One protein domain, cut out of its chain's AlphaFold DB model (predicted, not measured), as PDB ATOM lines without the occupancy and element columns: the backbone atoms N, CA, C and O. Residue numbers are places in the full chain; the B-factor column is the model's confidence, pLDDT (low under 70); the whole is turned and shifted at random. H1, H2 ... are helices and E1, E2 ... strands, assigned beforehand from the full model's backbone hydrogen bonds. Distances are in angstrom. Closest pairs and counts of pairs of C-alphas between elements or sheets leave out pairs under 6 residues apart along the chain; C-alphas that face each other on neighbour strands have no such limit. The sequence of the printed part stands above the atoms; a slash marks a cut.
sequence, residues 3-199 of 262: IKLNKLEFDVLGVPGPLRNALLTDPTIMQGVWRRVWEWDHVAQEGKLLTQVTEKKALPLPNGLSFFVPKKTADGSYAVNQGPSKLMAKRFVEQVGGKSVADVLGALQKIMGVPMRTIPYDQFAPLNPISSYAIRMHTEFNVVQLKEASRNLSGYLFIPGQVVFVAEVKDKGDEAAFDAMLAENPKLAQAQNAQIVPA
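What this domain is: This is residues 3 to 199 of the 262 residues of an uncharacterized protein of Flavimaricola marinus (UniProt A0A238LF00). A long two-stranded ribbon, the hairpin E10 and E11, makes the spine and the longest axis, with the shorter E2 and E3 beside E10, and E6 and E12 beside E11. H3 and H4 pack near the ribbon's turn, H5 and H6 near its other end. The printed part has 197 residues, with seven named helices and twelve named strands; along the chain come two strands, E1 and E2, then the helices H1 and H2, then six strands from E3 through E8, then the helices H3 and H4, then E9, the helix H5, the hairpin E10 and E11, the helices H6 and H7, and last E12; the class is mixed, helices and strands, and the large sheet is branched, its neighbour pairs antiparallel. The whole is loose, with a radius of gyration of the C-alphas of 20.5 A and spans of 65 by 44 by 24 A.

Where its parts are: Find C-alpha 131 at (57.438, 12.347, 14.295); from there E10, residues 131 to 148, runs 51.9 A to C-alpha 148 at (34.147, 22.035, -31.110). E11, residues 153 to 172, spans 52.0 A and bends by 62 degrees at residue 162. In the same sheet look for E1 at 3 to 5, E2 at 8 to 14, E3 at 34 to 41, 20.9 A long, E4 at 46 to 49, E6 at 64 to 66 and E12 at 192 to 196. E5, 58 to 60, pairs with E9, 116 to 118; E7, 70 to 72, with E8, 78 to 80. The helices are H1 at 17 to 24, H2 at 27 to 33, H3 at 82 to 96, 21.2 A long, H4 at 101 to 112, H5 at 121 to 127, H6 at 175 to 184 and H7 at 186 to 189.

How they stand to each other: Between E10 and E11, N 140 and O 162 are within hydrogen-bond range at 2.8 A. E2 and E3 lie on one side of E10, with N 13 and O 145 at 2.9 A and N 35 and O 137 at 3.0 A. H3 is on the sheet, across E11 at 65 degrees on the local plane; Phe 92 and Leu 153 have their closest C-alphas, 6.0 A. H4 touches H3 with residues 101 to 104 alone, C-alphas 93 and 101 being closest at 6.3 A. H1 and H5 are on opposite faces; H2 is at the sheet's level, H6 only grazes it, and H7 is only just not on it, with 4 pairs of C-alphas within 10 A. Every O i to N i+4 pair is within range in H1, H3, H4 and H6, but 2 of 3 in H2 and 1 of 3 in H5, which has 2 of 4 O i to N i+3 pairs; H7 is too short.

The domain as a whole: The two farthest C-alphas, of Ser 150 and Ala 176, are 66.0 A apart. The printed part has no cut and no long link. No printed residue is under 70 in pLDDT.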
ATOM      1  N   ILE A   3      28.984  21.671 -23.152       96.06
ATOM      2  CA  ILE A   3      29.358  22.803 -22.297       96.06
ATOM      3  C   ILE A   3      29.448  24.040 -23.178       96.06
ATOM      4  O   ILE A   3      30.175  24.055 -24.168       96.06
ATOM      5  N   LYS A   4      28.719  25.092 -22.809       95.62
ATOM      6  CA  LYS A   4      28.788  26.377 -23.498       95.62
ATOM      7  C   LYS A   4      29.849  27.256 -22.844       95.62
ATOM      8  O   LYS A   4      29.735  27.578 -21.664       95.62
ATOM      9  N   LEU A   5      30.855  27.660 -23.614       93.56
ATOM     10  CA  LEU A   5      31.836  28.669 -23.223       93.56
ATOM     11  C   LEU A   5      31.637  29.892 -24.110       93.56
ATOM     12  O   LEU A   5      31.909  29.864 -25.311       93.56
ATOM     13  N   ASN A   6      31.134  30.967 -23.501       89.12
ATOM     14  CA  ASN A   6      30.735  32.178 -24.210       89.12
ATOM     15  C   ASN A   6      29.733  31.862 -25.343       89.12
ATOM     16  O   ASN A   6      28.620  31.407 -25.070       89.12
ATOM     17  N   LYS A   7      30.109  32.072 -26.610       88.75
ATOM     18  CA  LYS A   7      29.255  31.824 -27.783       88.75
ATOM     19  C   LYS A   7      29.460  30.443 -28.414       88.75
ATOM     20  O   LYS A   7      28.757  30.124 -29.367       88.75
ATOM     21  N   LEU A   8      30.402  29.646 -27.912       96.00
ATOM     22  CA  LEU A   8      30.741  28.340 -28.474       96.00
ATOM     23  C   LEU A   8      30.198  27.208 -27.605       96.00
ATOM     24  O   LEU A   8      30.236  27.277 -26.375       96.00
ATOM     25  N   GLU A   9      29.715  26.156 -28.254       96.62
ATOM     26  CA  GLU A   9      29.300  24.918 -27.602       96.62
ATOM     27  C   GLU A   9      30.338  23.835 -27.849       96.62
ATOM     28  O   GLU A   9      30.685  23.556 -28.989       96.62
ATOM     29  N   PHE A  10      30.803  23.202 -26.782       98.25
ATOM     30  CA  PHE A  10      31.758  22.109 -26.851       98.25
ATOM     31  C   PHE A  10      31.058  20.808 -26.501       98.25
ATOM     32  O   PHE A  10      30.435  20.698 -25.440       98.25
ATOM     33  N   ASP A  11      31.208  19.808 -27.362       98.38
ATOM     34  CA  ASP A  11      30.878  18.436 -27.017       98.38
ATOM     35  C   ASP A  11      31.859  17.943 -25.956       98.38
ATOM     36  O   ASP A  11      33.072  18.151 -26.055       98.38
ATOM     37  N   VAL A  12      31.319  17.294 -24.928       98.38
ATOM     38  CA  VAL A  12      32.117  16.665 -23.874       98.38
ATOM     39  C   VAL A  12      32.227  15.182 -24.183       98.38
ATOM     40  O   VAL A  12      31.214  14.478 -24.202       98.38
ATOM     41  N   LEU A  13      33.452  14.720 -24.416       98.50
ATOM     42  CA  LEU A  13      33.761  13.356 -24.835       98.50
ATOM     43  C   LEU A  13      34.663  12.660 -23.810       98.50
ATOM     44  O   LEU A  13      35.488  13.298 -23.153       98.50
ATOM     45  N   GLY A  14      34.512  11.342 -23.684       98.12
ATOM     46  CA  GLY A  14      35.429  10.512 -22.903       98.12
ATOM     47  C   GLY A  14      36.815  10.460 -23.548       98.12
ATOM     48  O   GLY A  14      36.942  10.551 -24.768       98.12
ATOM     49  N   VAL A  15      37.859  10.320 -22.729       98.12
ATOM     50  CA  VAL A  15      39.248  10.242 -23.202       98.12
ATOM     51  C   VAL A  15      39.779   8.812 -23.056       98.12
ATOM     52  O   VAL A  15      39.793   8.301 -21.930       98.12
ATOM     53  N   PRO A  16      40.251   8.179 -24.151       96.06
ATOM     54  CA  PRO A  16      40.802   6.828 -24.108       96.06
ATOM     55  C   PRO A  16      42.016   6.692 -23.184       96.06
ATOM     56  O   PRO A  16      42.847   7.600 -23.104       96.06
ATOM     57  N   GLY A  17      42.161   5.527 -22.552       95.00
ATOM     58  CA  GLY A  17      43.201   5.215 -21.566       95.00
ATOM     59  C   GLY A  17      44.627   5.648 -21.925       95.00
ATOM     60  O   GLY A  17      45.218   6.395 -21.145       95.00
ATOM     61  N   PRO A  18      45.182   5.271 -23.091       94.19
ATOM     62  CA  PRO A  18      46.546   5.660 -23.454       94.19
ATOM     63  C   PRO A  18      46.745   7.180 -23.543       94.19
ATOM     64  O   PRO A  18      47.755   7.703 -23.078       94.19
ATOM     65  N   LEU A  19      45.763   7.908 -24.086       95.75
ATOM     66  CA  LEU A  19      45.812   9.369 -24.168       95.75
ATOM     67  C   LEU A  19      45.608  10.010 -22.789       95.75
ATOM     68  O   LEU A  19      46.318  10.946 -22.434       95.75
ATOM     69  N   ARG A  20      44.679   9.478 -21.986       96.12
ATOM     70  CA  ARG A  20      44.453   9.908 -20.599       96.12
ATOM     71  C   ARG A  20      45.728   9.783 -19.764       96.12
ATOM     72  O   ARG A  20      46.044  10.705 -19.021       96.12
ATOM     73  N   ASN A  21      46.464   8.683 -19.903       93.75
ATOM     74  CA  ASN A  21      47.717   8.474 -19.180       93.75
ATOM     75  C   ASN A  21      48.772   9.513 -19.584       93.75
ATOM     76  O   ASN A  21      49.358  10.133 -18.705       93.75
ATOM     77  N   ALA A  22      48.942   9.775 -20.884       94.25
ATOM     78  CA  ALA A  22      49.868  10.802 -21.371       94.25
ATOM     79  C   ALA A  22      49.498  12.226 -20.913       94.25
ATOM     80  O   ALA A  22      50.368  13.047 -20.644       94.25
ATOM     81  N   LEU A  23      48.201  12.524 -20.800       95.12
ATOM     82  CA  LEU A  23      47.713  13.800 -20.272       95.12
ATOM     83  C   LEU A  23      48.019  13.969 -18.780       95.12
ATOM     84  O   LEU A  23      48.355  15.067 -18.346       95.12
ATOM     85  N   LEU A  24      47.878  12.898 -17.993       93.50
ATOM     86  CA  LEU A  24      48.113  12.924 -16.548       93.50
ATOM     87  C   LEU A  24      49.602  12.953 -16.186       93.50
ATOM     88  O   LEU A  24      49.927  13.387 -15.087       93.50
ATOM     89  N   THR A  25      50.491  12.536 -17.090       91.44
ATOM     90  CA  THR A  25      51.948  12.631 -16.908       91.44
ATOM     91  C   THR A  25      52.543  13.947 -17.411       91.44
ATOM     92  O   THR A  25      53.746  14.163 -17.250       91.44
ATOM     93  N   ASP A  26      51.737  14.852 -17.982       88.31
ATOM     94  CA  ASP A  26      52.200  16.193 -18.344       88.31
ATOM     95  C   ASP A  26      52.707  16.934 -17.088       88.31
ATOM     96  O   ASP A  26      51.973  17.015 -16.095       88.31
ATOM     97  N   PRO A  27      53.928  17.509 -17.100       87.19
ATOM     98  CA  PRO A  27      54.513  18.146 -15.919       87.19
ATOM     99  C   PRO A  27      53.645  19.247 -15.301       87.19
ATOM    100  O   PRO A  27      53.636  19.411 -14.082       87.19
ATOM    101  N   THR A  28      52.887  19.980 -16.121       84.88
ATOM    102  CA  THR A  28      51.996  21.052 -15.652       84.88
ATOM    103  C   THR A  28      50.815  20.476 -14.877       84.88
ATOM    104  O   THR A  28      50.399  21.025 -13.859       84.88
ATOM    105  N   ILE A  29      50.281  19.343 -15.337       88.25
ATOM    106  CA  ILE A  29      49.159  18.653 -14.693       88.25
ATOM    107  C   ILE A  29      49.623  17.924 -13.431       88.25
ATOM    108  O   ILE A  29      48.936  17.971 -12.408       88.25
ATOM    109  N   MET A  30      50.815  17.324 -13.460       87.38
ATOM    110  CA  MET A  30      51.410  16.610 -12.325       87.38
ATOM    111  C   MET A  30      51.529  17.473 -11.060       87.38
ATOM    112  O   MET A  30      51.336  16.963  -9.954       87.38
ATOM    113  N   GLN A  31      51.761  18.782 -11.205       84.56
ATOM    114  CA  GLN A  31      51.768  19.733 -10.082       84.56
ATOM    115  C   GLN A  31      50.400  19.851  -9.383       84.56
ATOM    116  O   GLN A  31      50.329  20.121  -8.186       84.56
ATOM    117  N   GLY A  32      49.301  19.646 -10.116       84.69
ATOM    118  CA  GLY A  32      47.947  19.611  -9.558       84.69
ATOM    119  C   GLY A  32      47.576  18.256  -8.950       84.69
ATOM    120  O   GLY A  32      46.768  18.207  -8.020       84.69
ATOM    121  N   VAL A  33      48.177  17.171  -9.455       90.88
ATOM    122  CA  VAL A  33      47.963  15.794  -8.977       90.88
ATOM    123  C   VAL A  33      48.536  15.616  -7.576       90.88
ATOM    124  O   VAL A  33      47.833  15.121  -6.699       90.88
ATOM    125  N   TRP A  34      49.774  16.054  -7.338       90.50
ATOM    126  CA  TRP A  34      50.436  15.925  -6.039       90.50
ATOM    127  C   TRP A  34      50.683  17.287  -5.403       90.50
ATOM    128  O   TRP A  34      51.428  18.103  -5.936       90.50
ATOM    129  N   ARG A  35      50.119  17.505  -4.213       92.44
ATOM    130  CA  ARG A  35      50.350  18.719  -3.418       92.44
ATOM    131  C   ARG A  35      50.731  18.353  -1.991       92.44
ATOM    132  O   ARG A  35      50.049  17.549  -1.361       92.44
ATOM    133  N   ARG A  36      51.789  18.961  -1.454       93.62
ATOM    134  CA  ARG A  36      51.988  19.022   0.001       93.62
ATOM    135  C   ARG A  36      51.073  20.115   0.538       93.62
ATOM    136  O   ARG A  36      51.114  21.238   0.043       93.62
ATOM    137  N   VAL A  37      50.195  19.771   1.476       94.75
ATOM    138  CA  VAL A  37      49.123  20.681   1.921       94.75
ATOM    139  C   VAL A  37      49.312  21.163   3.353       94.75
ATOM    140  O   VAL A  37      48.836  22.242   3.701       94.75
ATOM    141  N   TRP A  38      50.037  20.400   4.168       95.88
ATOM    142  CA  TRP A  38      50.269  20.706   5.572       95.88
ATOM    143  C   TRP A  38      51.513  19.980   6.090       95.88
ATOM    144  O   TRP A  38      51.875  18.935   5.549       95.88
ATOM    145  N   GLU A  39      52.142  20.528   7.121       96.75
ATOM    146  CA  GLU A  39      53.297  19.966   7.821       96.75
ATOM    147  C   GLU A  39      53.106  20.038   9.335       96.75
ATOM    148  O   GLU A  39      52.535  21.007   9.835       96.75
ATOM    149  N   TRP A  40      53.609  19.021  10.031       97.00
ATOM    150  CA  TRP A  40      53.758  18.963  11.480       97.00
ATOM    151  C   TRP A  40      55.236  18.925  11.845       97.00
ATOM    152  O   TRP A  40      55.986  18.116  11.287       97.00
ATOM    153  N   ASP A  41      55.622  19.756  12.804       96.25
ATOM    154  CA  ASP A  41      56.909  19.691  13.482       96.25
ATOM    155  C   ASP A  41      56.692  19.190  14.914       96.25
ATOM    156  O   ASP A  41      56.057  19.866  15.726       96.25
ATOM    157  N   HIS A  42      57.206  17.997  15.227       95.31
ATOM    158  CA  HIS A  42      57.047  17.418  16.562       95.31
ATOM    159  C   HIS A  42      57.974  18.043  17.610       95.31
ATOM    160  O   HIS A  42      57.675  17.959  18.797       95.31
ATOM    161  N   VAL A  43      59.075  18.681  17.211       93.62
ATOM    162  CA  VAL A  43      59.984  19.347  18.154       93.62
ATOM    163  C   VAL A  43      59.384  20.685  18.566       93.62
ATOM    164  O   VAL A  43      59.296  20.987  19.755       93.62
ATOM    165  N   ALA A  44      58.917  21.466  17.589       95.12
ATOM    166  CA  ALA A  44      58.258  22.746  17.841       95.12
ATOM    167  C   ALA A  44      56.807  22.595  18.336       95.12
ATOM    168  O   ALA A  44      56.258  23.546  18.882       95.12
ATOM    169  N   GLN A  45      56.193  21.416  18.164       94.81
ATOM    170  CA  GLN A  45      54.768  21.160  18.425       94.81
ATOM    171  C   GLN A  45      53.846  22.094  17.622       94.81
ATOM    172  O   GLN A  45      52.801  22.546  18.097       94.81
ATOM    173  N   GLU A  46      54.228  22.372  16.374       95.62
ATOM    174  CA  GLU A  46      53.541  23.327  15.507       95.62
ATOM    175  C   GLU A  46      53.130  22.705  14.170       95.62
ATOM    176  O   GLU A  46      53.870  21.964  13.521       95.62
ATOM    177  N   GLY A  47      51.917  23.055  13.733       94.38
ATOM    178  CA  GLY A  47      51.373  22.669  12.437       94.38
ATOM    179  C   GLY A  47      51.309  23.853  11.477       94.38
ATOM    180  O   GLY A  47      50.763  24.904  11.815       94.38
ATOM    181  N   LYS A  48      51.774  23.669  10.239       95.00
ATOM    182  CA  LYS A  48      51.807  24.714   9.209       95.00
ATOM    183  C   LYS A  48      51.078  24.293   7.940       95.00
ATOM    184  O   LYS A  48      51.366  23.262   7.340       95.00
ATOM    185  N   LEU A  49      50.160  25.137   7.474       93.88
ATOM    186  CA  LEU A  49      49.562  24.997   6.145       93.88
ATOM    187  C   LEU A  49      50.558  25.416   5.063       93.88
ATOM    188  O   LEU A  49      51.175  26.477   5.142       93.88
ATOM    189  N   LEU A  50      50.676  24.591   4.025       92.81
ATOM    190  CA  LEU A  50      51.568  24.838   2.885       92.81
ATOM    191  C   LEU A  50      50.841  25.371   1.653       92.81
ATOM    192  O   LEU A  50      51.449  25.662   0.625       92.81
ATOM    193  N   THR A  51      49.520  25.454   1.728       89.06
ATOM    194  CA  THR A  51      48.672  25.889   0.631       89.06
ATOM    195  C   THR A  51      47.539  26.745   1.164       89.06
ATOM    196  O   THR A  51      47.222  26.718   2.355       89.06
ATOM    197  N   GLN A  52      46.926  27.518   0.275       86.75
ATOM    198  CA  GLN A  52      45.778  28.332   0.632       86.75
ATOM    199  C   GLN A  52      44.572  27.432   0.908       86.75
ATOM    200  O   GLN A  52      44.218  26.561   0.109       86.75
ATOM    201  N   VAL A  53      43.933  27.670   2.046       89.31
ATOM    202  CA  VAL A  53      42.670  27.047   2.438       89.31
ATOM    203  C   VAL A  53      41.600  28.120   2.547       89.31
ATOM    204  O   VAL A  53      41.889  29.302   2.709       89.31
ATOM    205  N   THR A  54      40.347  27.697   2.467       87.12
ATOM    206  CA  THR A  54      39.213  28.559   2.816       87.12
ATOM    207  C   THR A  54      39.176  28.844   4.319       87.12
ATOM    208  O   THR A  54      39.818  28.149   5.106       87.12
ATOM    209  N   GLU A  55      38.346  29.800   4.740       79.56
ATOM    210  CA  GLU A  55      38.101  30.107   6.161       79.56
ATOM    211  C   GLU A  55      37.675  28.873   6.975       79.56
ATOM    212  O   GLU A  55      37.998  28.745   8.152       79.56
ATOM    213  N   LYS A  56      37.019  27.901   6.327       81.38
ATOM    214  CA  LYS A  56      36.618  26.617   6.927       81.38
ATOM    215  C   LYS A  56      37.725  25.554   6.907       81.38
ATOM    216  O   LYS A  56      37.427  24.368   7.023       81.38
ATOM    217  N   LYS A  57      38.986  25.946   6.692       81.94
ATOM    218  CA  LYS A  57      40.154  25.053   6.542       81.94
ATOM    219  C   LYS A  57      39.978  23.981   5.452       81.94
ATOM    220  O   LYS A  57      40.589  22.915   5.508       81.94
ATOM    221  N   ALA A  58      39.142  24.249   4.450       89.62
ATOM    222  CA  ALA A  58      38.933  23.339   3.330       89.62
ATOM    223  C   ALA A  58      39.852  23.709   2.160       89.62
ATOM    224  O   ALA A  58      39.980  24.885   1.808       89.62
ATOM    225  N   LEU A  59      40.457  22.693   1.552       93.12
ATOM    226  CA  LEU A  59      41.320  22.800   0.386       93.12
ATOM    227  C   LEU A  59      40.481  22.953  -0.884       93.12
ATOM    228  O   LEU A  59      39.675  22.062  -1.175       93.12
ATOM    229  N   PRO A  60      40.687  24.015  -1.680       92.81
ATOM    230  CA  PRO A  60      40.106  24.091  -3.006       92.81
ATOM    231  C   PRO A  60      40.759  23.058  -3.938       92.81
ATOM    232  O   PRO A  60      41.987  22.880  -3.991       92.81
ATOM    233  N   LEU A  61      39.911  22.378  -4.703       93.75
ATOM    234  CA  LEU A  61      40.289  21.416  -5.728       93.75
ATOM    235  C   LEU A  61      39.893  22.011  -7.088       93.75
ATOM    236  O   LEU A  61      38.788  21.758  -7.572       93.75
ATOM    237  N   PRO A  62      40.733  22.877  -7.683       91.25
ATOM    238  CA  PRO A  62      40.404  23.502  -8.954       91.25
ATOM    239  C   PRO A  62      40.402  22.472 -10.085       91.25
ATOM    240  O   PRO A  62      41.161  21.502 -10.079       91.25
ATOM    241  N   ASN A  63      39.562  22.721 -11.087       94.38
ATOM    242  CA  ASN A  63      39.664  22.021 -12.363       94.38
ATOM    243  C   ASN A  63      40.976  22.412 -13.065       94.38
ATOM    244  O   ASN A  63      41.500  23.506 -12.838       94.38
ATOM    245  N   GLY A  64      41.479  21.544 -13.937       94.62
ATOM    246  CA  GLY A  64      42.619  21.812 -14.817       94.62
ATOM    247  C   GLY A  64      42.197  21.891 -16.281       94.62
ATOM    248  O   GLY A  64      41.182  21.315 -16.671       94.62
ATOM    249  N   LEU A  65      42.981  22.582 -17.107       95.69
ATOM    250  CA  LEU A  65      42.760  22.675 -18.550       95.69
ATOM    251  C   LEU A  65      44.089  22.508 -19.289       95.69
ATOM    252  O   LEU A  65      45.060  23.187 -18.968       95.69
ATOM    253  N   SER A  66      44.117  21.631 -20.291       95.75
ATOM    254  CA  SER A  66      45.259  21.448 -21.194       95.75
ATOM    255  C   SER A  66      44.816  21.495 -22.654       95.75
ATOM    256  O   SER A  66      43.704  21.098 -22.991       95.75
ATOM    257  N   PHE A  67      45.707  21.936 -23.539       96.38
ATOM    258  CA  PHE A  67      45.503  21.961 -24.994       96.38
ATOM    259  C   PHE A  67      46.454  20.997 -25.708       96.38
ATOM    260  O   PHE A  67      46.925  21.265 -26.811       96.38
ATOM    261  N   PHE A  68      46.766  19.886 -25.041       95.06
ATOM    262  CA  PHE A  68      47.663  18.838 -25.510       95.06
ATOM    263  C   PHE A  68      47.257  18.316 -26.894       95.06
ATOM    264  O   PHE A  68      46.239  17.650 -27.061       95.06
ATOM    265  N   VAL A  69      48.072  18.575 -27.908       95.75
ATOM    266  CA  VAL A  69      47.912  17.944 -29.218       95.75
ATOM    267  C   VAL A  69      48.778  16.684 -29.235       95.75
ATOM    268  O   VAL A  69      50.004  16.807 -29.157       95.75
ATOM    269  N   PRO A  70      48.181  15.482 -29.323       93.69
ATOM    270  CA  PRO A  70      48.942  14.243 -29.286       93.69
ATOM    271  C   PRO A  70      49.806  14.071 -30.537       93.69
ATOM    272  O   PRO A  70      49.343  14.258 -31.664       93.69
ATOM    273  N   LYS A  71      51.048  13.633 -30.339       93.62
ATOM    274  CA  LYS A  71      51.909  13.032 -31.361       93.62
ATOM    275  C   LYS A  71      52.167  11.583 -30.959       93.62
ATOM    276  O   LYS A  71      52.567  11.335 -29.825       93.62
ATOM    277  N   LYS A  72      51.945  10.638 -31.876       91.19
ATOM    278  CA  LYS A  72      52.357   9.248 -31.653       91.19
ATOM    279  C   LYS A  72      53.875   9.135 -31.755       91.19
ATOM    280  O   LYS A  72      54.473   9.668 -32.694       91.19
ATOM    281  N   THR A  73      54.480   8.475 -30.785       89.62
ATOM    282  CA  THR A  73      55.899   8.107 -30.772       89.62
ATOM    283  C   THR A  73      56.107   6.749 -31.446       89.62
ATOM    284  O   THR A  73      55.147   6.081 -31.835       89.62
ATOM    285  N   ALA A  74      57.368   6.361 -31.653       88.50
ATOM    286  CA  ALA A  74      57.722   5.136 -32.376       88.50
ATOM    287  C   ALA A  74      57.238   3.852 -31.674       88.50
ATOM    288  O   ALA A  74      56.908   2.877 -32.336       88.50
ATOM    289  N   ASP A  75      57.136   3.882 -30.345       88.12
ATOM    290  CA  ASP A  75      56.576   2.834 -29.481       88.12
ATOM    291  C   ASP A  75      55.032   2.848 -29.432       88.12
ATOM    292  O   ASP A  75      54.420   2.082 -28.693       88.12
ATOM    293  N   GLY A  76      54.378   3.732 -30.194       84.56
ATOM    294  CA  GLY A  76      52.922   3.860 -30.233       84.56
ATOM    295  C   GLY A  76      52.311   4.618 -29.051       84.56
ATOM    296  O   GLY A  76      51.086   4.783 -29.023       84.56
ATOM    297  N   SER A  77      53.125   5.116 -28.111       89.00
ATOM    298  CA  SER A  77      52.648   5.951 -27.008       89.00
ATOM    299  C   SER A  77      52.320   7.381 -27.472       89.00
ATOM    300  O   SER A  77      52.530   7.768 -28.628       89.00
ATOM    301  N   TYR A  78      51.681   8.158 -26.596       92.56
ATOM    302  CA  TYR A  78      51.322   9.546 -26.876       92.56
ATOM    303  C   TYR A  78      52.303  10.490 -26.188       92.56
ATOM    304  O   TYR A  78      52.450  10.459 -24.970       92.56
ATOM    305  N   ALA A  79      52.900  11.389 -26.967       91.38
ATOM    306  CA  ALA A  79      53.701  12.502 -26.478       91.38
ATOM    307  C   ALA A  79      53.069  13.845 -26.862       91.38
ATOM    308  O   ALA A  79      52.272  13.945 -27.801       91.38
ATOM    309  N   VAL A  80      53.447  14.900 -26.140       92.38
ATOM    310  CA  VAL A  80      52.986  16.261 -26.425       92.38
ATOM    311  C   VAL A  80      53.618  16.796 -27.710       92.38
ATOM    312  O   VAL A  80      54.838  16.791 -27.883       92.38
ATOM    313  N   ASN A  81      52.794  17.328 -28.612       94.75
ATOM    314  CA  ASN A  81      53.271  18.095 -29.755       94.75
ATOM    315  C   ASN A  81      53.327  19.587 -29.393       94.75
ATOM    316  O   ASN A  81      52.318  20.289 -29.485       94.75
ATOM    317  N   GLN A  82      54.487  20.068 -28.935       93.19
ATOM    318  CA  GLN A  82      54.635  21.387 -28.298       93.19
ATOM    319  C   GLN A  82      54.121  22.559 -29.153       93.19
ATOM    320  O   GLN A  82      53.319  23.362 -28.678       93.19
ATOM    321  N   GLY A  83      54.534  22.654 -30.423       96.00
ATOM    322  CA  GLY A  83      54.115  23.740 -31.322       96.00
ATOM    323  C   GLY A  83      52.598  23.763 -31.562       96.00
ATOM    324  O   GLY A  83      51.943  24.755 -31.234       96.00
ATOM    325  N   PRO A  84      52.006  22.661 -32.055       96.62
ATOM    326  CA  PRO A  84      50.563  22.528 -32.224       96.62
ATOM    327  C   PRO A  84      49.757  22.693 -30.935       96.62
ATOM    328  O   PRO A  84      48.677  23.270 -30.989       96.62
ATOM    329  N   SER A  85      50.274  22.264 -29.778       96.50
ATOM    330  CA  SER A  85      49.597  22.466 -28.486       96.50
ATOM    331  C   SER A  85      49.525  23.947 -28.114       96.50
ATOM    332  O   SER A  85      48.464  24.440 -27.730       96.50
ATOM    333  N   LYS A  86      50.621  24.699 -28.305       96.25
ATOM    334  CA  LYS A  86      50.637  26.160 -28.108       96.25
ATOM    335  C   LYS A  86      49.694  26.874 -29.077       96.25
ATOM    336  O   LYS A  86      48.955  27.769 -28.669       96.25
ATOM    337  N   LEU A  87      49.681  26.459 -30.346       97.50
ATOM    338  CA  LEU A  87      48.768  27.015 -31.345       97.50
ATOM    339  C   LEU A  87      47.303  26.704 -31.007       97.50
ATOM    340  O   LEU A  87      46.458  27.590 -31.118       97.50
ATOM    341  N   MET A  88      46.999  25.481 -30.567       98.06
ATOM    342  CA  MET A  88      45.658  25.094 -30.126       98.06
ATOM    343  C   MET A  88      45.216  25.925 -28.923       98.06
ATOM    344  O   MET A  88      44.109  26.452 -28.946       98.06
ATOM    345  N   ALA A  89      46.085  26.119 -27.926       97.25
ATOM    346  CA  ALA A  89      45.799  26.974 -26.776       97.25
ATOM    347  C   ALA A  89      45.452  28.407 -27.203       97.25
ATOM    348  O   ALA A  89      44.408  28.928 -26.813       97.25
ATOM    349  N   LYS A  90      46.287  29.016 -28.058       97.56
ATOM    350  CA  LYS A  90      46.060  30.368 -28.589       97.56
ATOM    351  C   LYS A  90      44.718  30.459 -29.321       97.56
ATOM    352  O   LYS A  90      43.885  31.287 -28.965       97.56
ATOM    353  N   ARG A  91      44.481  29.559 -30.283       97.75
ATOM    354  CA  ARG A  91      43.232  29.513 -31.062       97.75
ATOM    355  C   ARG A  91      42.020  29.304 -30.161       97.75
ATOM    356  O   ARG A  91      41.011  29.968 -30.348       97.75
ATOM    357  N   PHE A  92      42.106  28.400 -29.188       97.88
ATOM    358  CA  PHE A  92      41.004  28.126 -28.274       97.88
ATOM    359  C   PHE A  92      40.640  29.377 -27.475       97.88
ATOM    360  O   PHE A  92      39.480  29.776 -27.498       97.88
ATOM    361  N   VAL A  93      41.625  30.009 -26.822       97.25
ATOM    362  CA  VAL A  93      41.433  31.220 -26.003       97.25
ATOM    363  C   VAL A  93      40.833  32.358 -26.831       97.25
ATOM    364  O   VAL A  93      39.827  32.936 -26.421       97.25
ATOM    365  N   GLU A  94      41.381  32.626 -28.018       96.69
ATOM    366  CA  GLU A  94      40.876  33.667 -28.922       96.69
ATOM    367  C   GLU A  94      39.422  33.407 -29.345       96.69
ATOM    368  O   GLU A  94      38.581  34.302 -29.288       96.69
ATOM    369  N   GLN A  95      39.095  32.171 -29.728       96.19
ATOM    370  CA  GLN A  95      37.776  31.829 -30.271       96.19
ATOM    371  C   GLN A  95      36.677  31.789 -29.203       96.19
ATOM    372  O   GLN A  95      35.531  32.135 -29.494       96.19
ATOM    373  N   VAL A  96      37.003  31.416 -27.959       95.06
ATOM    374  CA  VAL A  96      36.059  31.542 -26.832       95.06
ATOM    375  C   VAL A  96      35.966  32.979 -26.305       95.06
ATOM    376  O   VAL A  96      35.081  33.274 -25.500       95.06
ATOM    377  N   GLY A  97      36.827  33.891 -26.772       94.50
ATOM    378  CA  GLY A  97      36.856  35.296 -26.361       94.50
ATOM    379  C   GLY A  97      37.504  35.539 -24.995       94.50
ATOM    380  O   GLY A  97      37.139  36.497 -24.316       94.50
ATOM    381  N   GLY A  98      38.417  34.664 -24.563       93.88
ATOM    382  CA  GLY A  98      39.240  34.877 -23.370       93.88
ATOM    383  C   GLY A  98      40.492  35.704 -23.682       93.88
ATOM    384  O   GLY A  98      40.940  35.744 -24.826       93.88
ATOM    385  N   LYS A  99      41.094  36.339 -22.667       94.81
ATOM    386  CA  LYS A  99      42.406  37.005 -22.799       94.81
ATOM    387  C   LYS A  99      43.552  36.068 -22.426       94.81
ATOM    388  O   LYS A  99      44.688  36.276 -22.838       94.81
ATOM    389  N   SER A 100      43.257  35.041 -21.634       95.88
ATOM    390  CA  SER A 100      44.234  34.074 -21.144       95.88
ATOM    391  C   SER A 100      43.610  32.692 -20.933       95.88
ATOM    392  O   SER A 100      42.389  32.539 -20.873       95.88
ATOM    393  N   VAL A 101      44.457  31.673 -20.752       93.94
ATOM    394  CA  VAL A 101      44.010  30.339 -20.315       93.94
ATOM    395  C   VAL A 101      43.338  30.405 -18.939       93.94
ATOM    396  O   VAL A 101      42.368  29.687 -18.704       93.94
ATOM    397  N   ALA A 102      43.804  31.290 -18.052       94.12
ATOM    398  CA  ALA A 102      43.214  31.480 -16.730       94.12
ATOM    399  C   ALA A 102      41.774  32.011 -16.817       94.12
ATOM    400  O   ALA A 102      40.920  31.557 -16.059       94.12
ATOM    401  N   ASP A 103      41.466  32.881 -17.784       95.12
ATOM    402  CA  ASP A 103      40.101  33.380 -18.002       95.12
ATOM    403  C   ASP A 103      39.160  32.249 -18.428       95.12
ATOM    404  O   ASP A 103      38.045  32.120 -17.915       95.12
ATOM    405  N   VAL A 104      39.624  31.401 -19.352       95.75
ATOM    406  CA  VAL A 104      38.872  30.227 -19.817       95.75
ATOM    407  C   VAL A 104      38.657  29.251 -18.666       95.75
ATOM    408  O   VAL A 104      37.546  28.752 -18.474       95.75
ATOM    409  N   LEU A 105      39.696  29.011 -17.864       94.56
ATOM    410  CA  LEU A 105      39.602  28.153 -16.694       94.56
ATOM    411  C   LEU A 105      38.641  28.727 -15.645       94.56
ATOM    412  O   LEU A 105      37.835  27.980 -15.100       94.56
ATOM    413  N   GLY A 106      38.658  30.039 -15.407       95.12
ATOM    414  CA  GLY A 106      37.717  30.717 -14.515       95.12
ATOM    415  C   GLY A 106      36.267  30.607 -14.997       95.12
ATOM    416  O   GLY A 106      35.365  30.351 -14.198       95.12
ATOM    417  N   ALA A 107      36.023  30.721 -16.305       95.50
ATOM    418  CA  ALA A 107      34.701  30.479 -16.886       95.50
ATOM    419  C   ALA A 107      34.252  29.020 -16.698       95.50
ATOM    420  O   ALA A 107      33.119  28.768 -16.285       95.50
ATOM    421  N   LEU A 108      35.152  28.059 -16.921       95.56
ATOM    422  CA  LEU A 108      34.890  26.645 -16.654       95.56
ATOM    423  C   LEU A 108      34.611  26.386 -15.171       95.56
ATOM    424  O   LEU A 108      33.681  25.657 -14.856       95.56
ATOM    425  N   GLN A 109      35.349  27.007 -14.252       94.50
ATOM    426  CA  GLN A 109      35.111  26.885 -12.811       94.50
ATOM    427  C   GLN A 109      33.737  27.426 -12.394       94.50
ATOM    428  O   GLN A 109      33.114  26.846 -11.512       94.50
ATOM    429  N   LYS A 110      33.210  28.466 -13.053       95.31
ATOM    430  CA  LYS A 110      31.831  28.938 -12.815       95.31
ATOM    431  C   LYS A 110      30.776  27.915 -13.247       95.31
ATOM    432  O   LYS A 110      29.742  27.801 -12.604       95.31
ATOM    433  N   ILE A 111      31.039  27.169 -14.319       95.31
ATOM    434  CA  ILE A 111      30.130  26.135 -14.848       95.31
ATOM    435  C   ILE A 111      30.223  24.842 -14.027       95.31
ATOM    436  O   ILE A 111      29.220  24.191 -13.744       95.31
ATOM    437  N   MET A 112      31.448  24.452 -13.685       95.25
ATOM    438  CA  MET A 112      31.777  23.165 -13.077       95.25
ATOM    439  C   MET A 112      31.815  23.217 -11.549       95.25
ATOM    440  O   MET A 112      31.870  22.164 -10.918       95.25
ATOM    441  N   GLY A 113      31.833  24.412 -10.963       94.31
ATOM    442  CA  GLY A 113      32.157  24.637  -9.561       94.31
ATOM    443  C   GLY A 113      33.622  24.330  -9.224       94.31
ATOM    444  O   GLY A 113      34.369  23.732 -10.009       94.31
ATOM    445  N   VAL A 114      34.022  24.735  -8.018       93.50
ATOM    446  CA  VAL A 114      35.317  24.395  -7.414       93.50
ATOM    447  C   VAL A 114      35.038  23.577  -6.157       93.50
ATOM    448  O   VAL A 114      34.671  24.154  -5.131       93.50
ATOM    449  N   PRO A 115      35.136  22.239  -6.219       92.56
ATOM    450  CA  PRO A 115      34.906  21.422  -5.042       92.56
ATOM    451  C   PRO A 115      35.975  21.658  -3.976       92.56
ATOM    452  O   PRO A 115      37.083  22.122  -4.254       92.56
ATOM    453  N   MET A 116      35.638  21.296  -2.740       92.12
ATOM    454  CA  MET A 116      36.517  21.453  -1.588       92.12
ATOM    455  C   MET A 116      36.549  20.180  -0.747       92.12
ATOM    456  O   MET A 116      35.541  19.471  -0.646       92.12
ATOM    457  N   ARG A 117      37.694  19.909  -0.115       93.88
ATOM    458  CA  ARG A 117      37.850  18.837   0.880       93.88
ATOM    459  C   ARG A 117      38.686  19.287   2.067       93.88
ATOM    460  O   ARG A 117      39.591  20.099   1.925       93.88
ATOM    461  N   THR A 118      38.345  18.792   3.248       93.69
ATOM    462  CA  THR A 118      39.064  19.087   4.489       93.69
ATOM    463  C   THR A 118      40.213  18.107   4.668       93.69
ATOM    464  O   THR A 118      40.092  16.928   4.329       93.69
ATOM    465  N   ILE A 119      41.323  18.595   5.216       93.25
ATOM    466  CA  ILE A 119      42.450  17.742   5.594       93.25
ATOM    467  C   ILE A 119      42.015  16.892   6.803       93.25
ATOM    468  O   ILE A 119      41.498  17.458   7.768       93.25
ATOM    469  N   PRO A 120      42.186  15.559   6.775       93.00
ATOM    470  CA  PRO A 120      41.768  14.679   7.865       93.00
ATOM    471  C   PRO A 120      42.836  14.642   8.970       93.00
ATOM    472  O   PRO A 120      43.517  13.635   9.144       93.00
ATOM    473  N   TYR A 121      43.009  15.753   9.692       92.00
ATOM    474  CA  TYR A 121      44.044  15.895  10.727       92.00
ATOM    475  C   TYR A 121      43.980  14.797  11.792       92.00
ATOM    476  O   TYR A 121      45.004  14.205  12.116       92.00
ATOM    477  N   ASP A 122      42.777  14.468  12.266       91.75
ATOM    478  CA  ASP A 122      42.572  13.501  13.351       91.75
ATOM    479  C   ASP A 122      43.094  12.100  13.008       91.75
ATOM    480  O   ASP A 122      43.542  11.370  13.887       91.75
ATOM    481  N   GLN A 123      43.098  11.728  11.722       91.56
ATOM    482  CA  GLN A 123      43.638  10.441  11.284       91.56
ATOM    483  C   GLN A 123      45.164  10.363  11.434       91.56
ATOM    484  O   GLN A 123      45.700   9.269  11.595       91.56
ATOM    485  N   PHE A 124      45.857  11.500  11.364       92.62
ATOM    486  CA  PHE A 124      47.317  11.573  11.449       92.62
ATOM    487  C   PHE A 124      47.811  12.085  12.805       92.62
ATOM    488  O   PHE A 124      48.991  11.942  13.105       92.62
ATOM    489  N   ALA A 125      46.917  12.604  13.652       92.44
ATOM    490  CA  ALA A 125      47.232  13.096  14.991       92.44
ATOM    491  C   ALA A 125      48.054  12.126  15.870       92.44
ATOM    492  O   ALA A 125      48.917  12.614  16.599       92.44
ATOM    493  N   PRO A 126      47.890  10.787  15.793       92.38
ATOM    494  CA  PRO A 126      48.741   9.867  16.554       92.38
ATOM    495  C   PRO A 126      50.244   9.940  16.222       92.38
ATOM    496  O   PRO A 126      51.060   9.514  17.030       92.38
ATOM    497  N   LEU A 127      50.627  10.487  15.060       91.94
ATOM    498  CA  LEU A 127      52.031  10.701  14.679       91.94
ATOM    499  C   LEU A 127      52.670  11.894  15.404       91.94
ATOM    500  O   LEU A 127      53.897  11.971  15.501       91.94
ATOM    501  N   ASN A 128      51.846  12.825  15.896       94.25
ATOM    502  CA  ASN A 128      52.288  14.118  16.409       94.25
ATOM    503  C   ASN A 128      53.300  14.046  17.566       94.25
ATOM    504  O   ASN A 128      54.198  14.889  17.583       94.25
ATOM    505  N   PRO A 129      53.199  13.101  18.525       92.62
ATOM    506  CA  PRO A 129      54.107  13.086  19.672       92.62
ATOM    507  C   PRO A 129      55.544  12.662  19.339       92.62
ATOM    508  O   PRO A 129      56.440  12.939  20.125       92.62
ATOM    509  N   ILE A 130      55.769  11.978  18.210       93.31
ATOM    510  CA  ILE A 130      57.022  11.238  17.957       93.31
ATOM    511  C   ILE A 130      57.615  11.436  16.556       93.31
ATOM    512  O   ILE A 130      58.678  10.891  16.261       93.31
ATOM    513  N   SER A 131      56.942  12.166  15.663       94.31
ATOM    514  CA  SER A 131      57.438  12.347  14.295       94.31
ATOM    515  C   SER A 131      57.032  13.669  13.669       94.31
ATOM    516  O   SER A 131      55.888  14.107  13.801       94.31
ATOM    517  N   SER A 132      57.951  14.268  12.914       96.06
ATOM    518  CA  SER A 132      57.636  15.369  12.002       96.06
ATOM    519  C   SER A 132      57.240  14.792  10.647       96.06
ATOM    520  O   SER A 132      57.915  13.909  10.109       96.06
ATOM    521  N   TYR A 133      56.154  15.286  10.056       95.31
ATOM    522  CA  TYR A 133      55.628  14.746   8.800       95.31
ATOM    523  C   TYR A 133      54.946  15.813   7.945       95.31
ATOM    524  O   TYR A 133      54.502  16.851   8.432       95.31
ATOM    525  N   ALA A 134      54.850  15.556   6.642       95.69
ATOM    526  CA  ALA A 134      54.006  16.321   5.731       95.69
ATOM    527  C   ALA A 134      52.761  15.515   5.358       95.69
ATOM    528  O   ALA A 134      52.851  14.329   5.060       95.69
ATOM    529  N   ILE A 135      51.604  16.165   5.267       95.56
ATOM    530  CA  ILE A 135      50.441  15.575   4.604       95.56
ATOM    531  C   ILE A 135      50.544  15.877   3.108       95.56
ATOM    532  O   ILE A 135      50.473  17.033   2.664       95.56
ATOM    533  N   ARG A 136      50.685  14.812   2.317       95.00
ATOM    534  CA  ARG A 136      50.593  14.837   0.856       95.00
ATOM    535  C   ARG A 136      49.180  14.491   0.422       95.00
ATOM    536  O   ARG A 136      48.596  13.512   0.876       95.00
ATOM    537  N   MET A 137      48.657  15.282  -0.502       95.81
ATOM    538  CA  MET A 137      47.384  15.047  -1.161       95.81
ATOM    539  C   MET A 137      47.627  14.625  -2.610       95.81
ATOM    540  O   MET A 137      48.255  15.358  -3.378       95.81
ATOM    541  N   HIS A 138      47.084  13.470  -2.974       95.44
ATOM    542  CA  HIS A 138      46.927  13.010  -4.346       95.44
ATOM    543  C   HIS A 138      45.523  13.352  -4.840       95.44
ATOM    544  O   HIS A 138      44.552  13.005  -4.175       95.44
ATOM    545  N   THR A 139      45.390  13.987  -6.000       96.06
ATOM    546  CA  THR A 139      44.096  14.210  -6.657       96.06
ATOM    547  C   THR A 139      43.975  13.287  -7.862       96.06
ATOM    548  O   THR A 139      44.725  13.422  -8.828       96.06
ATOM    549  N   GLU A 140      43.003  12.375  -7.839       95.31
ATOM    550  CA  GLU A 140      42.614  11.625  -9.033       95.31
ATOM    551  C   GLU A 140      41.672  12.487  -9.882       95.31
ATOM    552  O   GLU A 140      40.568  12.840  -9.455       95.31
ATOM    553  N   PHE A 141      42.110  12.829 -11.095       97.12
ATOM    554  CA  PHE A 141      41.307  13.591 -12.047       97.12
ATOM    555  C   PHE A 141      40.530  12.677 -12.995       97.12
ATOM    556  O   PHE A 141      41.076  11.765 -13.617       97.12
ATOM    557  N   ASN A 142      39.260  13.009 -13.188       98.00
ATOM    558  CA  ASN A 142      38.495  12.606 -14.355       98.00
ATOM    559  C   ASN A 142      38.875  13.505 -15.528       98.00
ATOM    560  O   ASN A 142      38.886  14.728 -15.386       98.00
ATOM    561  N   VAL A 143      39.163  12.913 -16.683       98.19
ATOM    562  CA  VAL A 143      39.597  13.659 -17.867       98.19
ATOM    563  C   VAL A 143      38.549  13.521 -18.962       98.19
ATOM    564  O   VAL A 143      38.195  12.407 -19.351       98.19
ATOM    565  N   VAL A 144      38.068  14.657 -19.462       98.62
ATOM    566  CA  VAL A 144      37.176  14.735 -20.626       98.62
ATOM    567  C   VAL A 144      37.778  15.637 -21.694       98.62
ATOM    568  O   VAL A 144      38.502  16.584 -21.389       98.62
ATOM    569  N   GLN A 145      37.453  15.365 -22.952       98.62
ATOM    570  CA  GLN A 145      37.776  16.248 -24.063       98.62
ATOM    571  C   GLN A 145      36.607  17.204 -24.305       98.62
ATOM    572  O   GLN A 145      35.459  16.779 -24.410       98.62
ATOM    573  N   LEU A 146      36.916  18.489 -24.421       98.38
ATOM    574  CA  LEU A 146      36.041  19.517 -24.965       98.38
ATOM    575  C   LEU A 146      36.354  19.646 -26.451       98.38
ATOM    576  O   LEU A 146      37.472  20.034 -26.800       98.38
ATOM    577  N   LYS A 147      35.396  19.326 -27.320       98.06
ATOM    578  CA  LYS A 147      35.568  19.383 -28.775       98.06
ATOM    579  C   LYS A 147      34.540  20.316 -29.400       98.06
ATOM    580  O   LYS A 147      33.347  20.163 -29.170       98.06
ATOM    581  N   GLU A 148      35.004  21.248 -30.222       97.81
ATOM    582  CA  GLU A 148      34.147  22.035 -31.110       97.81
ATOM    583  C   GLU A 148      34.612  21.765 -32.544       97.81
ATOM    584  O   GLU A 148      35.736  22.100 -32.934       97.81
ATOM    585  N   ALA A 149      33.782  21.044 -33.295       93.94
ATOM    586  CA  ALA A 149      34.172  20.489 -34.583       93.94
ATOM    587  C   ALA A 149      34.256  21.554 -35.686       93.94
ATOM    588  O   ALA A 149      35.162  21.474 -36.515       93.94
ATOM    589  N   SER A 150      33.370  22.557 -35.687       94.75
ATOM    590  CA  SER A 150      33.272  23.523 -36.792       94.75
ATOM    591  C   SER A 150      34.511  24.412 -36.919       94.75
ATOM    592  O   SER A 150      34.905  24.777 -38.025       94.75
ATOM    593  N   ARG A 151      35.179  24.714 -35.801       93.69
ATOM    594  CA  ARG A 151      36.405  25.526 -35.743       93.69
ATOM    595  C   ARG A 151      37.651  24.689 -35.472       93.69
ATOM    596  O   ARG A 151      38.743  25.250 -35.340       93.69
ATOM    597  N   ASN A 152      37.515  23.362 -35.407       95.50
ATOM    598  CA  ASN A 152      38.592  22.435 -35.067       95.50
ATOM    599  C   ASN A 152      39.325  22.865 -33.780       95.50
ATOM    600  O   ASN A 152      40.534  23.139 -33.789       95.50
ATOM    601  N   LEU A 153      38.556  23.006 -32.697       97.50
ATOM    602  CA  LEU A 153      39.053  23.342 -31.365       97.50
ATOM    603  C   LEU A 153      38.954  22.126 -30.449       97.50
ATOM    604  O   LEU A 153      37.951  21.410 -30.441       97.50
ATOM    605  N   SER A 154      39.997  21.921 -29.650       97.25
ATOM    606  CA  SER A 154      40.048  20.855 -28.657       97.25
ATOM    607  C   SER A 154      40.772  21.312 -27.398       97.25
ATOM    608  O   SER A 154      41.829  21.936 -27.479       97.25
ATOM    609  N   GLY A 155      40.239  20.934 -26.241       97.56
ATOM    610  CA  GLY A 155      40.898  21.057 -24.942       97.56
ATOM    611  C   GLY A 155      40.568  19.859 -24.057       97.56
ATOM    612  O   GLY A 155      39.587  19.163 -24.298       97.56
ATOM    613  N   TYR A 156      41.379  19.609 -23.039       98.25
ATOM    614  CA  TYR A 156      41.182  18.537 -22.068       98.25
ATOM    615  C   TYR A 156      40.926  19.148 -20.704       98.25
ATOM    616  O   TYR A 156      41.756  19.897 -20.187       98.25
ATOM    617  N   LEU A 157      39.761  18.839 -20.148       97.75
ATOM    618  CA  LEU A 157      39.316  19.306 -18.848       97.75
ATOM    619  C   LEU A 157      39.581  18.214 -17.811       97.75
ATOM    620  O   LEU A 157      39.119  17.081 -17.957       97.75
ATOM    621  N   PHE A 158      40.308  18.583 -16.761       97.81
ATOM    622  CA  PHE A 158      40.647  17.730 -15.627       97.81
ATOM    623  C   PHE A 158      39.741  18.110 -14.461       97.81
ATOM    624  O   PHE A 158      39.783  19.244 -13.981       97.81
ATOM    625  N   ILE A 159      38.907  17.177 -14.015       97.38
ATOM    626  CA  ILE A 159      37.882  17.403 -12.996       97.38
ATOM    627  C   ILE A 159      38.219  16.531 -11.783       97.38
ATOM    628  O   ILE A 159      38.250  15.307 -11.931       97.38
ATOM    629  N   PRO A 160      38.466  17.102 -10.590       96.94
ATOM    630  CA  PRO A 160      38.754  16.316  -9.393       96.94
ATOM    631  C   PRO A 160      37.644  15.297  -9.104       96.94
ATOM    632  O   PRO A 160      36.473  15.662  -8.970       96.94
ATOM    633  N   GLY A 161      38.013  14.019  -9.035       96.62
ATOM    634  CA  GLY A 161      37.101  12.906  -8.770       96.62
ATOM    635  C   GLY A 161      37.221  12.376  -7.350       96.62
ATOM    636  O   GLY A 161      36.231  12.270  -6.620       96.62
ATOM    637  N   GLN A 162      38.457  12.105  -6.941       96.06
ATOM    638  CA  GLN A 162      38.820  11.605  -5.618       96.06
ATOM    639  C   GLN A 162      40.095  12.296  -5.143       96.06
ATOM    640  O   GLN A 162      40.918  12.728  -5.953       96.06
ATOM    641  N   VAL A 163      40.266  12.384  -3.830       96.38
ATOM    642  CA  VAL A 163      41.531  12.784  -3.212       96.38
ATOM    643  C   VAL A 163      41.985  11.722  -2.227       96.38
ATOM    644  O   VAL A 163      41.156  11.100  -1.569       96.38
ATOM    645  N   VAL A 164      43.293  11.516  -2.128       95.69
ATOM    646  CA  VAL A 164      43.909  10.635  -1.135       95.69
ATOM    647  C   VAL A 164      44.911  11.444  -0.330       95.69
ATOM    648  O   VAL A 164      45.800  12.066  -0.907       95.69
ATOM    649  N   PHE A 165      44.765  11.436   0.991       95.56
ATOM    650  CA  PHE A 165      45.731  12.032   1.911       95.56
ATOM    651  C   PHE A 165      46.629  10.951   2.498       95.56
ATOM    652  O   PHE A 165      46.132   9.904   2.918       95.56
ATOM    653  N   VAL A 166      47.931  11.227   2.538       94.88
ATOM    654  CA  VAL A 166      48.962  10.332   3.074       94.88
ATOM    655  C   VAL A 166      49.951  11.155   3.893       94.88
ATOM    656  O   VAL A 166      50.319  12.258   3.479       94.88
ATOM    657  N   ALA A 167      50.388  10.625   5.032       93.88
ATOM    658  CA  ALA A 167      51.492  11.195   5.794       93.88
ATOM    659  C   ALA A 167      52.842  10.747   5.202       93.88
ATOM    660  O   ALA A 167      53.088   9.563   4.999       93.88
ATOM    661  N   GLU A 168      53.714  11.709   4.919       93.44
ATOM    662  CA  GLU A 168      55.111  11.525   4.529       93.44
ATOM    663  C   GLU A 168      55.974  11.903   5.738       93.44
ATOM    664  O   GLU A 168      56.181  13.090   6.007       93.44
ATOM    665  N   VAL A 169      56.418  10.898   6.496       92.94
ATOM    666  CA  VAL A 169      57.290  11.092   7.665       92.94
ATOM    667  C   VAL A 169      58.631  11.645   7.197       92.94
ATOM    668  O   VAL A 169      59.254  11.093   6.290       92.94
ATOM    669  N   LYS A 170      59.047  12.759   7.798       91.94
ATOM    670  CA  LYS A 170      60.314  13.438   7.506       91.94
ATOM    671  C   LYS A 170      61.383  13.124   8.537       91.94
ATOM    672  O   LYS A 170      62.549  13.035   8.176       91.94
ATOM    673  N   ASP A 171      60.967  13.005   9.790       91.38
ATOM    674  CA  ASP A 171      61.849  12.785  10.925       91.38
ATOM    675  C   ASP A 171      61.123  11.963  11.990       91.38
ATOM    676  O   ASP A 171      59.939  12.199  12.259       91.38
ATOM    677  N   LYS A 172      61.834  10.993  12.565       90.00
ATOM    678  CA  LYS A 172      61.370  10.175  13.687       90.00
ATOM    679  C   LYS A 172      62.184  10.627  14.899       90.00
ATOM    680  O   LYS A 172      63.390  10.405  14.906       90.00
ATOM    681  N   GLY A 173      61.554  11.253  15.891       85.31
ATOM    682  CA  GLY A 173      62.283  11.777  17.052       85.31
ATOM    683  C   GLY A 173      63.023  10.673  17.818       85.31
ATOM    684  O   GLY A 173      64.211  10.794  18.097       85.31
ATOM    685  N   ASP A 174      62.324   9.568  18.092       91.44
ATOM    686  CA  ASP A 174      62.888   8.313  18.597       91.44
ATOM    687  C   ASP A 174      62.386   7.165  17.712       91.44
ATOM    688  O   ASP A 174      61.180   6.934  17.587       91.44
ATOM    689  N   GLU A 175      63.316   6.456  17.074       91.12
ATOM    690  CA  GLU A 175      63.002   5.366  16.155       91.12
ATOM    691  C   GLU A 175      62.348   4.166  16.856       91.12
ATOM    692  O   GLU A 175      61.386   3.610  16.325       91.12
ATOM    693  N   ALA A 176      62.779   3.815  18.071       92.50
ATOM    694  CA  ALA A 176      62.195   2.700  18.813       92.50
ATOM    695  C   ALA A 176      60.760   3.019  19.256       92.50
ATOM    696  O   ALA A 176      59.866   2.175  19.145       92.50
ATOM    697  N   ALA A 177      60.518   4.254  19.707       89.44
ATOM    698  CA  ALA A 177      59.178   4.715  20.064       89.44
ATOM    699  C   ALA A 177      58.258   4.820  18.834       89.44
ATOM    700  O   ALA A 177      57.078   4.467  18.905       89.44
ATOM    701  N   PHE A 178      58.793   5.269  17.696       91.31
ATOM    702  CA  PHE A 178      58.069   5.317  16.428       91.31
ATOM    703  C   PHE A 178      57.643   3.923  15.955       91.31
ATOM    704  O   PHE A 178      56.477   3.720  15.607       91.31
ATOM    705  N   ASP A 179      58.556   2.955  15.994       91.75
ATOM    706  CA  ASP A 179      58.270   1.584  15.576       91.75
ATOM    707  C   ASP A 179      57.286   0.891  16.535       91.75
ATOM    708  O   ASP A 179      56.366   0.206  16.078       91.75
ATOM    709  N   ALA A 180      57.396   1.130  17.849       91.62
ATOM    710  CA  ALA A 180      56.426   0.650  18.837       91.62
ATOM    711  C   ALA A 180      55.019   1.224  18.587       91.62
ATOM    712  O   ALA A 180      54.041   0.475  18.560       91.62
ATOM    713  N   MET A 181      54.915   2.527  18.304       90.31
ATOM    714  CA  MET A 181      53.642   3.166  17.964       90.31
ATOM    715  C   MET A 181      53.018   2.554  16.706       90.31
ATOM    716  O   MET A 181      51.811   2.295  16.689       90.31
ATOM    717  N   LEU A 182      53.815   2.280  15.665       91.00
ATOM    718  CA  LEU A 182      53.323   1.613  14.457       91.00
ATOM    719  C   LEU A 182      52.912   0.160  14.715       91.00
ATOM    720  O   LEU A 182      51.952  -0.302  14.098       91.00
ATOM    721  N   ALA A 183      53.589  -0.553  15.618       89.88
ATOM    722  CA  ALA A 183      53.204  -1.907  16.012       89.88
ATOM    723  C   ALA A 183      51.860  -1.928  16.761       89.88
ATOM    724  O   ALA A 183      51.027  -2.799  16.504       89.88
ATOM    725  N   GLU A 184      51.613  -0.945  17.630       88.06
ATOM    726  CA  GLU A 184      50.330  -0.766  18.326       88.06
ATOM    727  C   GLU A 184      49.223  -0.262  17.387       88.06
ATOM    728  O   GLU A 184      48.047  -0.591  17.552       88.06
ATOM    729  N   ASN A 185      49.598   0.505  16.359       85.25
ATOM    730  CA  ASN A 185      48.685   1.124  15.405       85.25
ATOM    731  C   ASN A 185      49.065   0.788  13.953       85.25
ATOM    732  O   ASN A 185      49.352   1.690  13.158       85.25
ATOM    733  N   PRO A 186      48.978  -0.487  13.527       83.56
ATOM    734  CA  PRO A 186      49.455  -0.920  12.208       83.56
ATOM    735  C   PRO A 186      48.726  -0.235  11.043       83.56
ATOM    736  O   PRO A 186      49.254  -0.121   9.937       83.56
ATOM    737  N   LYS A 187      47.517   0.289  11.286       83.12
ATOM    738  CA  LYS A 187      46.753   1.073  10.306       83.12
ATOM    739  C   LYS A 187      47.394   2.428   9.981       83.12
ATOM    740  O   LYS A 187      47.114   2.955   8.908       83.12
ATOM    741  N   LEU A 188      48.233   2.987  10.859       82.00
ATOM    742  CA  LEU A 188      48.932   4.257  10.621       82.00
ATOM    743  C   LEU A 188      50.054   4.119   9.595       82.00
ATOM    744  O   LEU A 188      50.213   5.006   8.760       82.00
ATOM    745  N   ALA A 189      50.757   2.981   9.580       78.06
ATOM    746  CA  ALA A 189      51.824   2.710   8.611       78.06
ATOM    747  C   ALA A 189      51.326   2.767   7.156       78.06
ATOM    748  O   ALA A 189      52.072   3.094   6.237       78.06
ATOM    749  N   GLN A 190      50.045   2.457   6.949       78.62
ATOM    750  CA  GLN A 190      49.382   2.470   5.647       78.62
ATOM    751  C   GLN A 190      48.217   3.467   5.615       78.62
ATOM    752  O   GLN A 190      47.308   3.320   4.796       78.62
ATOM    753  N   ALA A 191      48.209   4.462   6.512       80.94
ATOM    754  CA  ALA A 191      47.103   5.400   6.621       80.94
ATOM    755  C   ALA A 191      46.954   6.199   5.325       80.94
ATOM    756  O   ALA A 191      47.685   7.151   5.046       80.94
ATOM    757  N   GLN A 192      45.948   5.812   4.550       87.19
ATOM    758  CA  GLN A 192      45.469   6.550   3.397       87.19
ATOM    759  C   GLN A 192      44.036   6.968   3.683       87.19
ATOM    760  O   GLN A 192      43.179   6.135   3.981       87.19
ATOM    761  N   ASN A 193      43.760   8.266   3.602       90.94
ATOM    762  CA  ASN A 193      42.393   8.763   3.659       90.94
ATOM    763  C   ASN A 193      41.919   9.072   2.242       90.94
ATOM    764  O   ASN A 193      42.252  10.122   1.692       90.94
ATOM    765  N   ALA A 194      41.172   8.146   1.645       92.94
ATOM    766  CA  ALA A 194      40.542   8.362   0.353       92.94
ATOM    767  C   ALA A 194      39.169   9.022   0.536       92.94
ATOM    768  O   ALA A 194      38.304   8.501   1.239       92.94
ATOM    769  N   GLN A 195      38.950  10.154  -0.128       94.94
ATOM    770  CA  GLN A 195      37.686  10.882  -0.118       94.94
ATOM    771  C   GLN A 195      37.191  11.073  -1.548       94.94
ATOM    772  O   GLN A 195      37.878  11.647  -2.394       94.94
ATOM    773  N   ILE A 196      35.950  10.667  -1.811       95.81
ATOM    774  CA  ILE A 196      35.267  11.022  -3.059       95.81
ATOM    775  C   ILE A 196      35.015  12.523  -3.046       95.81
ATOM    776  O   ILE A 196      34.560  13.056  -2.040       95.81
ATOM    777  N   VAL A 197      35.287  13.230  -4.137       95.62
ATOM    778  CA  VAL A 197      34.995  14.662  -4.276       95.62
ATOM    779  C   VAL A 197      33.525  14.829  -4.687       95.62
ATOM    780  O   VAL A 197      33.084  14.144  -5.613       95.62
ATOM    781  N   PRO A 198      32.727  15.707  -4.050       91.00
ATOM    782  CA  PRO A 198      31.312  15.832  -4.367       91.00
ATOM    783  C   PRO A 198      31.136  16.653  -5.647       91.00
ATOM    784  O   PRO A 198      31.822  17.658  -5.851       91.00
ATOM    785  N   ALA A 199      30.209  16.246  -6.512       93.00
ATOM    786  CA  ALA A 199      29.908  17.003  -7.723       93.00
ATOM    787  C   ALA A 199      29.269  18.358  -7.370       93.00
ATOM    788  O   ALA A 199      28.299  18.415  -6.622       93.00
TER     789      ALA A 199